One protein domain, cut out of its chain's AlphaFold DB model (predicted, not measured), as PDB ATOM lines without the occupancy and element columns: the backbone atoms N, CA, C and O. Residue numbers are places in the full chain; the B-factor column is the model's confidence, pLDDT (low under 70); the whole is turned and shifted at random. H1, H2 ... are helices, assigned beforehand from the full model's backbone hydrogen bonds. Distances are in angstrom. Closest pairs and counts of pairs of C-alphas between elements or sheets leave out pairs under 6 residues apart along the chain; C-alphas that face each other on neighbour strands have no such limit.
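AT A GLANCE: This is residues 22 to 104 of the 144 residues of the protein "Haloacid dehalogenase" of Operophtera brumata (winter moth) (UniProt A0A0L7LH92). The longest helix, H2, runs along one side of a small helical body; H4 crosses it, and H5 packs on H4 on the side away from H2. H1 bridges H2 and H5 near the first residues of H2, while the short H3 sits at the other end, by the last residues of H2 and the first of H4. The 83 printed residues hold five named helices, H1 to H5 in chain order, and no named strand: the class is all helix, with mostly crossed packing. The whole is compact, with a radius of gyration of the C-alphas of 12.3 A and spans of 35 by 25 by 24 A.

HOW THE PARTS SIT: H2, residues 39 to 56, touches H4, residues 67 to 78, at a steep tilt of 43 degrees, opposite ways; their closest C-alphas, of Met 46 and Thr 78, are 4.7 A apart. H4 touches H5, residues 89 to 99, at a steep tilt of 58 degrees, opposite ways, closest at the C-alphas of His 72 and Ala 93, 5.3 A. H1, residues 22 to 31, touches H2 with residues 39 to 46 of H2 alone, closest at C-alphas 23 and 43, 5.4 A. H1 also touches H5, closest at C-alphas 30 and 92, 6.8 A. H3, residues 58 to 61, touches H4 at C-alphas 60 and 67, 5.0 A, their closest, and H2 only just and only at the corner, with 3 pairs of C-alphas within 8 A, the closest 54 and 60, 6.9 A. H2 and H5 are apart. In H1, H2, H4 and H5 every O i to N i+4 pair is within hydrogen-bond range; H3 is too short for one.

IN THESE COORDINATES: H2 is 25.4 A long, from C-alpha 39 at (41.981, 16.266, -24.071). H4 measures 16.4 A, H5 15.3 A, H1 14.3 A and H3 5.3 A. H1 begins at C-alpha 22, (47.201, 9.800, -29.962), and H5 ends at C-alpha 99, (55.670, 12.655, -36.710).

THE WHOLE: The C-alphas farthest apart, of Thr 36 and Ser 63, are 35.6 A apart. The printed part has no cut and no long link. No printed residue is under pLDDT 70.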
ATOM      1  N   PRO A  22      47.101   8.969 -28.761       97.69
ATOM      2  CA  PRO A  22      47.201   9.800 -29.962       97.69
ATOM      3  C   PRO A  22      46.519  11.168 -29.856       97.69
ATOM      4  O   PRO A  22      47.077  12.156 -30.324       97.69
ATOM      5  N   TRP A  23      45.354  11.253 -29.207       97.81
ATOM      6  CA  TRP A  23      44.646  12.523 -29.005       97.81
ATOM      7  C   TRP A  23      45.434  13.494 -28.120       97.81
ATOM      8  O   TRP A  23      45.470  14.683 -28.414       97.81
ATOM      9  N   GLN A  24      46.142  13.006 -27.099       97.81
ATOM     10  CA  GLN A  24      47.001  13.857 -26.270       97.81
ATOM     11  C   GLN A  24      48.180  14.411 -27.075       97.81
ATOM     12  O   GLN A  24      48.540  15.575 -26.917       97.81
ATOM     13  N   TYR A  25      48.752  13.612 -27.983       98.06
ATOM     14  CA  TYR A  25      49.801  14.096 -28.885       98.06
ATOM     15  C   TYR A  25      49.265  15.127 -29.888       98.06
ATOM     16  O   TYR A  25      49.910  16.141 -30.137       98.06
ATOM     17  N   TYR A  26      48.055  14.912 -30.412       98.00
ATOM     18  CA  TYR A  26      47.365  15.885 -31.263       98.00
ATOM     19  C   TYR A  26      47.147  17.208 -30.523       98.00
ATOM     20  O   TYR A  26      47.471  18.259 -31.070       98.00
ATOM     21  N   ALA A  27      46.654  17.168 -29.281       97.19
ATOM     22  CA  ALA A  27      46.490  18.358 -28.448       97.19
ATOM     23  C   ALA A  27      47.832  19.055 -28.194       97.19
ATOM     24  O   ALA A  27      47.914  20.273 -28.315       97.19
ATOM     25  N   LEU A  28      48.890  18.294 -27.886       96.75
ATOM     26  CA  LEU A  28      50.234  18.829 -27.668       96.75
ATOM     27  C   LEU A  28      50.726  19.619 -28.882       96.75
ATOM     28  O   LEU A  28      51.120  20.766 -28.717       96.75
ATOM     29  N   VAL A  29      50.641  19.042 -30.083       96.94
ATOM     30  CA  VAL A  29      51.043  19.728 -31.320       96.94
ATOM     31  C   VAL A  29      50.135  20.923 -31.608       96.94
ATOM     32  O   VAL A  29      50.614  21.991 -31.964       96.94
ATOM     33  N   ALA A  30      48.820  20.778 -31.443       96.31
ATOM     34  CA  ALA A  30      47.862  21.821 -31.799       96.31
ATOM     35  C   ALA A  30      47.857  23.020 -30.835       96.31
ATOM     36  O   ALA A  30      47.397  24.099 -31.217       96.31
ATOM     37  N   ARG A  31      48.377  22.878 -29.608       95.38
ATOM     38  CA  ARG A  31      48.538  23.996 -28.659       95.38
ATOM     39  C   ARG A  31      49.465  25.081 -29.208       95.38
ATOM     40  O   ARG A  31      49.150  26.256 -29.042       95.38
ATOM     41  N   ASP A  32      50.499  24.708 -29.962       94.44
ATOM     42  CA  ASP A  32      51.381  25.663 -30.655       94.44
ATOM     43  C   ASP A  32      50.638  26.477 -31.733       94.44
ATOM     44  O   ASP A  32      51.083  27.546 -32.145       94.44
ATOM     45  N   TYR A  33      49.466  25.995 -32.153       95.00
ATOM     46  CA  TYR A  33      48.575  26.640 -33.114       95.00
ATOM     47  C   TYR A  33      47.329  27.249 -32.444       95.00
ATOM     48  O   TYR A  33      46.383  27.625 -33.128       95.00
ATOM     49  N   GLY A  34      47.302  27.366 -31.112       94.62
ATOM     50  CA  GLY A  34      46.209  28.016 -30.384       94.62
ATOM     51  C   GLY A  34      44.998  27.127 -30.096       94.62
ATOM     52  O   GLY A  34      43.903  27.645 -29.893       94.62
ATOM     53  N   PHE A  35      45.158  25.801 -30.072       94.88
ATOM     54  CA  PHE A  35      44.123  24.892 -29.570       94.88
ATOM     55  C   PHE A  35      43.823  25.150 -28.085       94.88
ATOM     56  O   PHE A  35      44.725  25.102 -27.248       94.88
ATOM     57  N   THR A  36      42.547  25.363 -27.755       89.38
ATOM     58  CA  THR A  36      42.074  25.628 -26.380       89.38
ATOM     59  C   THR A  36      41.098  24.571 -25.853       89.38
ATOM     60  O   THR A  36      40.467  24.779 -24.818       89.38
ATOM     61  N   GLY A  37      40.916  23.460 -26.573       89.88
ATOM     62  CA  GLY A  37      40.037  22.368 -26.150       89.88
ATOM     63  C   GLY A  37      40.639  21.508 -25.033       89.88
ATOM     64  O   GLY A  37      41.834  21.581 -24.742       89.88
ATOM     65  N   SER A  38      39.809  20.661 -24.422       93.75
ATOM     66  CA  SER A  38      40.272  19.637 -23.479       93.75
ATOM     67  C   SER A  38      40.687  18.353 -24.199       93.75
ATOM     68  O   SER A  38      40.212  18.056 -25.300       93.75
ATOM     69  N   ASP A  39      41.544  17.564 -23.549       93.38
ATOM     70  CA  ASP A  39      41.981  16.266 -24.071       93.38
ATOM     71  C   ASP A  39      40.792  15.298 -24.239       93.38
ATOM     72  O   ASP A  39      40.736  14.588 -25.240       93.38
ATOM     73  N   ASP A  40      39.810  15.327 -23.329       94.75
ATOM     74  CA  ASP A  40      38.602  14.485 -23.390       94.75
ATOM     75  C   ASP A  40      37.705  14.837 -24.586       94.75
ATOM     76  O   ASP A  40      37.199  13.955 -25.286       94.75
ATOM     77  N   ALA A  41      37.520  16.137 -24.857       93.31
ATOM     78  CA  ALA A  41      36.750  16.595 -26.011       93.31
ATOM     79  C   ALA A  41      37.434  16.175 -27.318       93.31
ATOM     80  O   ALA A  41      36.777  15.711 -28.254       93.31
ATOM     81  N   LEU A  42      38.765  16.279 -27.362       96.19
ATOM     82  CA  LEU A  42      39.546  15.872 -28.521       96.19
ATOM     83  C   LEU A  42      39.543  14.352 -28.716       96.19
ATOM     84  O   LEU A  42      39.469  13.888 -29.852       96.19
ATOM     85  N   GLU A  43      39.579  13.572 -27.634       97.81
ATOM     86  CA  GLU A  43      39.449  12.115 -27.686       97.81
ATOM     87  C   GLU A  43      38.108  11.704 -28.305       97.81
ATOM     88  O   GLU A  43      38.078  10.891 -29.236       97.81
ATOM     89  N   ALA A  44      37.003  12.274 -27.816       97.06
ATOM     90  CA  ALA A  44      35.670  11.998 -28.341       97.06
ATOM     91  C   ALA A  44      35.577  12.354 -29.834       97.06
ATOM     92  O   ALA A  44      35.196  11.518 -30.657       97.06
ATOM     93  N   GLN A  45      36.033  13.553 -30.201       97.31
ATOM     94  CA  GLN A  45      35.993  14.031 -31.579       97.31
ATOM     95  C   GLN A  45      36.906  13.210 -32.508       97.31
ATOM     96  O   GLN A  45      36.542  12.945 -33.658       97.31
ATOM     97  N   MET A  46      38.066  12.748 -32.028       98.31
ATOM     98  CA  MET A  46      38.949  11.847 -32.777       98.31
ATOM     99  C   MET A  46      38.278  10.493 -33.029       98.31
ATOM    100  O   MET A  46      38.319   9.995 -34.156       98.31
ATOM    101  N   LYS A  47      37.633   9.902 -32.014       98.38
ATOM    102  CA  LYS A  47      36.903   8.629 -32.155       98.38
ATOM    103  C   LYS A  47      35.787   8.740 -33.193       98.38
ATOM    104  O   LYS A  47      35.681   7.874 -34.065       98.38
ATOM    105  N   ASP A  48      35.008   9.818 -33.152       98.44
ATOM    106  CA  ASP A  48      33.943  10.064 -34.127       98.44
ATOM    107  C   ASP A  48      34.494  10.286 -35.538       98.44
ATOM    108  O   ASP A  48      33.975   9.722 -36.506       98.44
ATOM    109  N   SER A  49      35.597  11.027 -35.660       98.44
ATOM    110  CA  SER A  49      36.280  11.269 -36.935       98.44
ATOM    111  C   SER A  49      36.793   9.970 -37.560       98.44
ATOM    112  O   SER A  49      36.554   9.715 -38.741       98.44
ATOM    113  N   LEU A  50      37.440   9.112 -36.766       98.25
ATOM    114  CA  LEU A  50      37.921   7.798 -37.196       98.25
ATOM    115  C   LEU A  50      36.771   6.879 -37.612       98.25
ATOM    116  O   LEU A  50      36.868   6.206 -38.639       98.25
ATOM    117  N   LYS A  51      35.674   6.865 -36.849       98.56
ATOM    118  CA  LYS A  51      34.485   6.057 -37.148       98.56
ATOM    119  C   LYS A  51      33.816   6.507 -38.443       98.56
ATOM    120  O   LYS A  51      33.475   5.669 -39.277       98.56
ATOM    121  N   LEU A  52      33.650   7.817 -38.625       98.56
ATOM    122  CA  LEU A  52      33.078   8.394 -39.839       98.56
ATOM    123  C   LEU A  52      33.936   8.054 -41.060       98.56
ATOM    124  O   LEU A  52      33.422   7.509 -42.036       98.56
ATOM    125  N   MET A  53      35.240   8.318 -40.975       98.31
ATOM    126  CA  MET A  53      36.174   8.081 -42.072       98.31
ATOM    127  C   MET A  53      36.311   6.595 -42.404       98.31
ATOM    128  O   MET A  53      36.315   6.244 -43.576       98.31
ATOM    129  N   SER A  54      36.327   5.709 -41.407       97.94
ATOM    130  CA  SER A  54      36.352   4.256 -41.636       97.94
ATOM    131  C   SER A  54      35.069   3.740 -42.289       97.94
ATOM    132  O   SER A  54      35.118   2.788 -43.062       97.94
ATOM    133  N   LYS A  55      33.917   4.359 -41.990       98.19
ATOM    134  CA  LYS A  55      32.629   3.997 -42.596       98.19
ATOM    135  C   LYS A  55      32.512   4.490 -44.040       98.19
ATOM    136  O   LYS A  55      31.982   3.769 -44.877       98.19
ATOM    137  N   GLN A  56      32.936   5.724 -44.312       98.12
ATOM    138  CA  GLN A  56      32.816   6.345 -45.636       98.12
ATOM    139  C   GLN A  56      33.915   5.896 -46.600       98.12
ATOM    140  O   GLN A  56      33.652   5.743 -47.785       98.12
ATOM    141  N   HIS A  57      35.122   5.688 -46.077       97.88
ATOM    142  CA  HIS A  57      36.339   5.407 -46.830       97.88
ATOM    143  C   HIS A  57      37.094   4.258 -46.130       97.88
ATOM    144  O   HIS A  57      38.058   4.501 -45.392       97.88
ATOM    145  N   PRO A  58      36.631   3.003 -46.263       97.38
ATOM    146  CA  PRO A  58      37.208   1.863 -45.552       97.38
ATOM    147  C   PRO A  58      38.674   1.621 -45.935       97.38
ATOM    148  O   PRO A  58      39.145   2.064 -46.980       97.38
ATOM    149  N   ASN A  59      39.403   0.900 -45.076       96.81
ATOM    150  CA  ASN A  59      40.814   0.551 -45.282       96.81
ATOM    151  C   ASN A  59      41.688   1.766 -45.658       96.81
ATOM    152  O   ASN A  59      42.372   1.770 -46.680       96.81
ATOM    153  N   PHE A  60      41.606   2.834 -44.857       97.88
ATOM    154  CA  PHE A  60      42.332   4.090 -45.088       97.88
ATOM    155  C   PHE A  60      42.076   4.711 -46.475       97.88
ATOM    156  O   PHE A  60      42.940   5.401 -47.012       97.88
ATOM    157  N   GLY A  61      40.899   4.455 -47.059       97.06
ATOM    158  CA  GLY A  61      40.499   4.934 -48.382       97.06
ATOM    159  C   GLY A  61      41.153   4.202 -49.558       97.06
ATOM    160  O   GLY A  61      41.200   4.736 -50.661       97.06
ATOM    161  N   GLN A  62      41.658   2.978 -49.365       94.94
ATOM    162  CA  GLN A  62      42.416   2.232 -50.385       94.94
ATOM    163  C   GLN A  62      41.757   2.186 -51.779       94.94
ATOM    164  O   GLN A  62      42.476   2.141 -52.776       94.94
ATOM    165  N   SER A  63      40.425   2.232 -51.861       94.12
ATOM    166  CA  SER A  63      39.669   2.208 -53.118       94.12
ATOM    167  C   SER A  63      39.249   3.581 -53.665       94.12
ATOM    168  O   SER A  63      38.772   3.640 -54.794       94.12
ATOM    169  N   ASP A  64      39.351   4.667 -52.894       95.69
ATOM    170  CA  ASP A  64      38.710   5.950 -53.236       95.69
ATOM    171  C   ASP A  64      39.454   7.217 -52.780       95.69
ATOM    172  O   ASP A  64      39.392   8.249 -53.451       95.69
ATOM    173  N   VAL A  65      40.177   7.172 -51.662       95.38
ATOM    174  CA  VAL A  65      40.887   8.311 -51.081       95.38
ATOM    175  C   VAL A  65      42.283   7.873 -50.665       95.38
ATOM    176  O   VAL A  65      42.455   7.004 -49.824       95.38
ATOM    177  N   ASN A  66      43.315   8.532 -51.192       96.31
ATOM    178  CA  ASN A  66      44.690   8.273 -50.765       96.31
ATOM    179  C   ASN A  66      44.820   8.294 -49.224       96.31
ATOM    180  O   ASN A  66      44.303   9.205 -48.578       96.31
ATOM    181  N   TRP A  67      45.559   7.343 -48.644       97.31
ATOM    182  CA  TRP A  67      45.693   7.198 -47.187       97.31
ATOM    183  C   TRP A  67      46.165   8.474 -46.471       97.31
ATOM    184  O   TRP A  67      45.738   8.739 -45.346       97.31
ATOM    185  N   ARG A  68      47.004   9.306 -47.111       97.06
ATOM    186  CA  ARG A  68      47.406  10.607 -46.550       97.06
ATOM    187  C   ARG A  68      46.212  11.543 -46.480       97.06
ATOM    188  O   ARG A  68      45.951  12.113 -45.428       97.06
ATOM    189  N   CYS A  69      45.446  11.649 -47.565       97.44
ATOM    190  CA  CYS A  69      44.209  12.429 -47.599       97.44
ATOM    191  C   CYS A  69      43.185  11.916 -46.577       97.44
ATOM    192  O   CYS A  69      42.488  12.717 -45.956       97.44
ATOM    193  N   TRP A  70      43.110  10.598 -46.372       98.50
ATOM    194  CA  TRP A  70      42.259   9.983 -45.357       98.50
ATOM    195  C   TRP A  70      42.621  10.486 -43.954       98.50
ATOM    196  O   TRP A  70      41.767  11.028 -43.252       98.50
ATOM    197  N   TRP A  71      43.903  10.415 -43.581       98.38
ATOM    198  CA  TRP A  71      44.372  10.918 -42.288       98.38
ATOM    199  C   TRP A  71      44.279  12.442 -42.162       98.38
ATOM    200  O   TRP A  71      43.902  12.930 -41.100       98.38
ATOM    201  N   HIS A  72      44.511  13.202 -43.238       98.06
ATOM    202  CA  HIS A  72      44.268  14.651 -43.260       98.06
ATOM    203  C   HIS A  72      42.819  14.981 -42.893       98.06
ATOM    204  O   HIS A  72      42.567  15.861 -42.069       98.06
ATOM    205  N   LYS A  73      41.850  14.261 -43.478       98.19
ATOM    206  CA  LYS A  73      40.429  14.442 -43.155       98.19
ATOM    207  C   LYS A  73      40.133  14.083 -41.700       98.19
ATOM    208  O   LYS A  73      39.418  14.841 -41.050       98.19
ATOM    209  N   VAL A  74      40.706  12.995 -41.171       98.56
ATOM    210  CA  VAL A  74      40.573  12.649 -39.744       98.56
ATOM    211  C   VAL A  74      41.064  13.790 -38.860       98.56
ATOM    212  O   VAL A  74      40.328  14.211 -37.973       98.56
ATOM    213  N   VAL A  75      42.255  14.338 -39.121       98.19
ATOM    214  CA  VAL A  75      42.815  15.459 -38.345       98.19
ATOM    215  C   VAL A  75      41.903  16.689 -38.413       98.19
ATOM    216  O   VAL A  75      41.551  17.255 -37.380       98.19
ATOM    217  N   LYS A  76      41.451  17.072 -39.614       97.44
ATOM    218  CA  LYS A  76      40.540  18.213 -39.807       97.44
ATOM    219  C   LYS A  76      39.229  18.061 -39.044       97.44
ATOM    220  O   LYS A  76      38.779  19.005 -38.399       97.44
ATOM    221  N   LEU A  77      38.616  16.882 -39.116       97.81
ATOM    222  CA  LEU A  77      37.387  16.581 -38.386       97.81
ATOM    223  C   LEU A  77      37.625  16.547 -36.872       97.81
ATOM    224  O   LEU A  77      36.758  16.991 -36.123       97.81
ATOM    225  N   THR A  78      38.804  16.088 -36.441       97.88
ATOM    226  CA  THR A  78      39.209  16.019 -35.029       97.88
ATOM    227  C   THR A  78      39.307  17.413 -34.406       97.88
ATOM    228  O   THR A  78      38.830  17.625 -33.299       97.88
ATOM    229  N   PHE A  79      39.853  18.391 -35.131       96.69
ATOM    230  CA  PHE A  79      40.000  19.766 -34.638       96.69
ATOM    231  C   PHE A  79      38.841  20.704 -34.989       96.69
ATOM    232  O   PHE A  79      38.918  21.907 -34.723       96.69
ATOM    233  N   LYS A  80      37.761  20.193 -35.587       93.00
ATOM    234  CA  LYS A  80      36.624  21.019 -36.006       93.00
ATOM    235  C   LYS A  80      36.108  21.849 -34.826       93.00
ATOM    236  O   LYS A  80      35.771  21.288 -33.790       93.00
ATOM    237  N   ASN A  81      36.042  23.171 -34.998       89.94
ATOM    238  CA  ASN A  81      35.619  24.163 -33.995       89.94
ATOM    239  C   ASN A  81      36.516  24.302 -32.747       89.94
ATOM    240  O   ASN A  81      36.119  24.984 -31.808       89.94
ATOM    241  N   HIS A  82      37.706  23.697 -32.724       90.81
ATOM    242  CA  HIS A  82      38.627  23.779 -31.581       90.81
ATOM    243  C   HIS A  82      39.909  24.575 -31.869       90.81
ATOM    244  O   HIS A  82      40.750  24.737 -30.985       90.81
ATOM    245  N   LEU A  83      40.066  25.054 -33.102       94.06
ATOM    246  CA  LEU A  83      41.171  25.904 -33.534       94.06
ATOM    247  C   LEU A  83      40.638  27.267 -33.999       94.06
ATOM    248  O   LEU A  83      39.535  27.325 -34.556       94.06
ATOM    249  N   PRO A  84      41.411  28.354 -33.822       93.31
ATOM    250  CA  PRO A  84      41.092  29.647 -34.413       93.31
ATOM    251  C   PRO A  84      40.903  29.549 -35.933       93.31
ATOM    252  O   PRO A  84      41.628  28.827 -36.614       93.31
ATOM    253  N   ALA A  85      39.972  30.330 -36.488       90.69
ATOM    254  CA  ALA A  85      39.648  30.294 -37.920       90.69
ATOM    255  C   ALA A  85      40.827  30.670 -38.843       90.69
ATOM    256  O   ALA A  85      40.823  30.322 -40.019       90.69
ATOM    257  N   SER A  86      41.834  31.373 -38.318       92.94
ATOM    258  CA  SER A  86      43.055  31.747 -39.038       92.94
ATOM    259  C   SER A  86      44.076  30.611 -39.162       92.94
ATOM    260  O   SER A  86      45.071  30.767 -39.868       92.94
ATOM    261  N   VAL A  87      43.888  29.499 -38.446       94.69
ATOM    262  CA  VAL A  87      44.850  28.395 -38.410       94.69
ATOM    263  C   VAL A  87      44.704  27.512 -39.639       94.69
ATOM    264  O   VAL A  87      43.629  27.004 -39.955       94.69
ATOM    265  N   ASP A  88      45.835  27.261 -40.288       94.50
ATOM    266  CA  ASP A  88      45.940  26.284 -41.361       94.50
ATOM    267  C   ASP A  88      46.052  24.863 -40.782       94.50
ATOM    268  O   ASP A  88      47.134  24.378 -40.440       94.50
ATOM    269  N   VAL A  89      44.908  24.186 -40.668       95.81
ATOM    270  CA  VAL A  89      44.825  22.816 -40.138       95.81
ATOM    271  C   VAL A  89      45.560  21.807 -41.030       95.81
ATOM    272  O   VAL A  89      45.965  20.752 -40.541       95.81
ATOM    273  N   ASP A  90      45.785  22.107 -42.316       95.19
ATOM    274  CA  ASP A  90      46.557  21.211 -43.182       95.19
ATOM    275  C   ASP A  90      48.021  21.130 -42.753       95.19
ATOM    276  O   ASP A  90      48.603  20.048 -42.814       95.19
ATOM    277  N   LYS A  91      48.605  22.218 -42.232       95.81
ATOM    278  CA  LYS A  91      49.965  22.188 -41.666       95.81
ATOM    279  C   LYS A  91      50.060  21.273 -40.454       95.81
ATOM    280  O   LYS A  91      50.976  20.455 -40.381       95.81
ATOM    281  N   ILE A  92      49.080  21.356 -39.554       97.12
ATOM    282  CA  ILE A  92      48.995  20.485 -38.376       97.12
ATOM    283  C   ILE A  92      48.842  19.025 -38.815       97.12
ATOM    284  O   ILE A  92      49.523  18.144 -38.297       97.12
ATOM    285  N   ALA A  93      47.983  18.759 -39.803       97.75
ATOM    286  CA  ALA A  93      47.775  17.418 -40.333       97.75
ATOM    287  C   ALA A  93      49.045  16.825 -40.958       97.75
ATOM    288  O   ALA A  93      49.378  15.682 -40.646       97.75
ATOM    289  N   MET A  94      49.773  17.591 -41.777       96.88
ATOM    290  CA  MET A  94      51.052  17.148 -42.345       96.88
ATOM    291  C   MET A  94      52.063  16.831 -41.243       96.88
ATOM    292  O   MET A  94      52.620  15.735 -41.230       96.88
ATOM    293  N   GLN A  95      52.230  17.748 -40.281       97.50
ATOM    294  CA  GLN A  95      53.140  17.562 -39.153       97.50
ATOM    295  C   GLN A  95      52.809  16.279 -38.381       97.50
ATOM    296  O   GLN A  95      53.680  15.433 -38.199       97.50
ATOM    297  N   LEU A  96      51.547  16.089 -37.984       98.06
ATOM    298  CA  LEU A  96      51.121  14.899 -37.251       98.06
ATOM    299  C   LEU A  96      51.341  13.621 -38.068       98.06
ATOM    300  O   LEU A  96      51.861  12.633 -37.551       98.06
ATOM    301  N   ILE A  97      50.972  13.612 -39.350       97.38
ATOM    302  CA  ILE A  97      51.122  12.423 -40.196       97.38
ATOM    303  C   ILE A  97      52.585  11.998 -40.310       97.38
ATOM    304  O   ILE A  97      52.851  10.789 -40.267       97.38
ATOM    305  N   ASP A  98      53.501  12.959 -40.426       97.00
ATOM    306  CA  ASP A  98      54.933  12.700 -40.499       97.00
ATOM    307  C   ASP A  98      55.532  12.326 -39.141       97.00
ATOM    308  O   ASP A  98      56.285  11.356 -39.063       97.00
ATOM    309  N   GLU A  99      55.159  12.990 -38.045       97.50
ATOM    310  CA  GLU A  99      55.670  12.655 -36.710       97.50
ATOM    311  C   GLU A  99      55.273  11.242 -36.270       97.50
ATOM    312  O   GLU A  99      56.110  10.519 -35.719       97.50
ATOM    313  N   PHE A 100      54.065  10.784 -36.619       97.44
ATOM    314  CA  PHE A 100      53.617   9.408 -36.373       97.44
ATOM    315  C   PHE A 100      54.373   8.337 -37.181       97.44
ATOM    316  O   PHE A 100      54.157   7.151 -36.938       97.44
ATOM    317  N   ARG A 101      55.284   8.705 -38.093       95.56
ATOM    318  CA  ARG A 101      56.232   7.771 -38.748       95.56
ATOM    319  C   ARG A 101      57.508   7.552 -37.936       95.56
ATOM    320  O   ARG A 101      58.284   6.642 -38.224       95.56
ATOM    321  N   THR A 102      57.754   8.413 -36.955       95.62
ATOM    322  CA  THR A 102      59.033   8.511 -36.248       95.62
ATOM    323  C   THR A 102      58.964   7.901 -34.852       95.62
ATOM    324  O   THR A 102      57.894   7.612 -34.316       95.62
ATOM    325  N   THR A 103      60.118   7.774 -34.203       96.00
ATOM    326  CA  THR A 103      60.232   7.344 -32.802       96.00
ATOM    327  C   THR A 103      59.570   8.305 -31.805       96.00
ATOM    328  O   THR A 103      59.398   7.931 -30.644       96.00
ATOM    329  N   LYS A 104      59.154   9.514 -32.226       96.50
ATOM    330  CA  LYS A 104      58.436  10.482 -31.374       96.50
ATOM    331  C   LYS A 104      57.104   9.938 -30.862       96.50
ATOM    332  O   LYS A 104      56.757  10.192 -29.715       96.50
TER     333      LYS A 104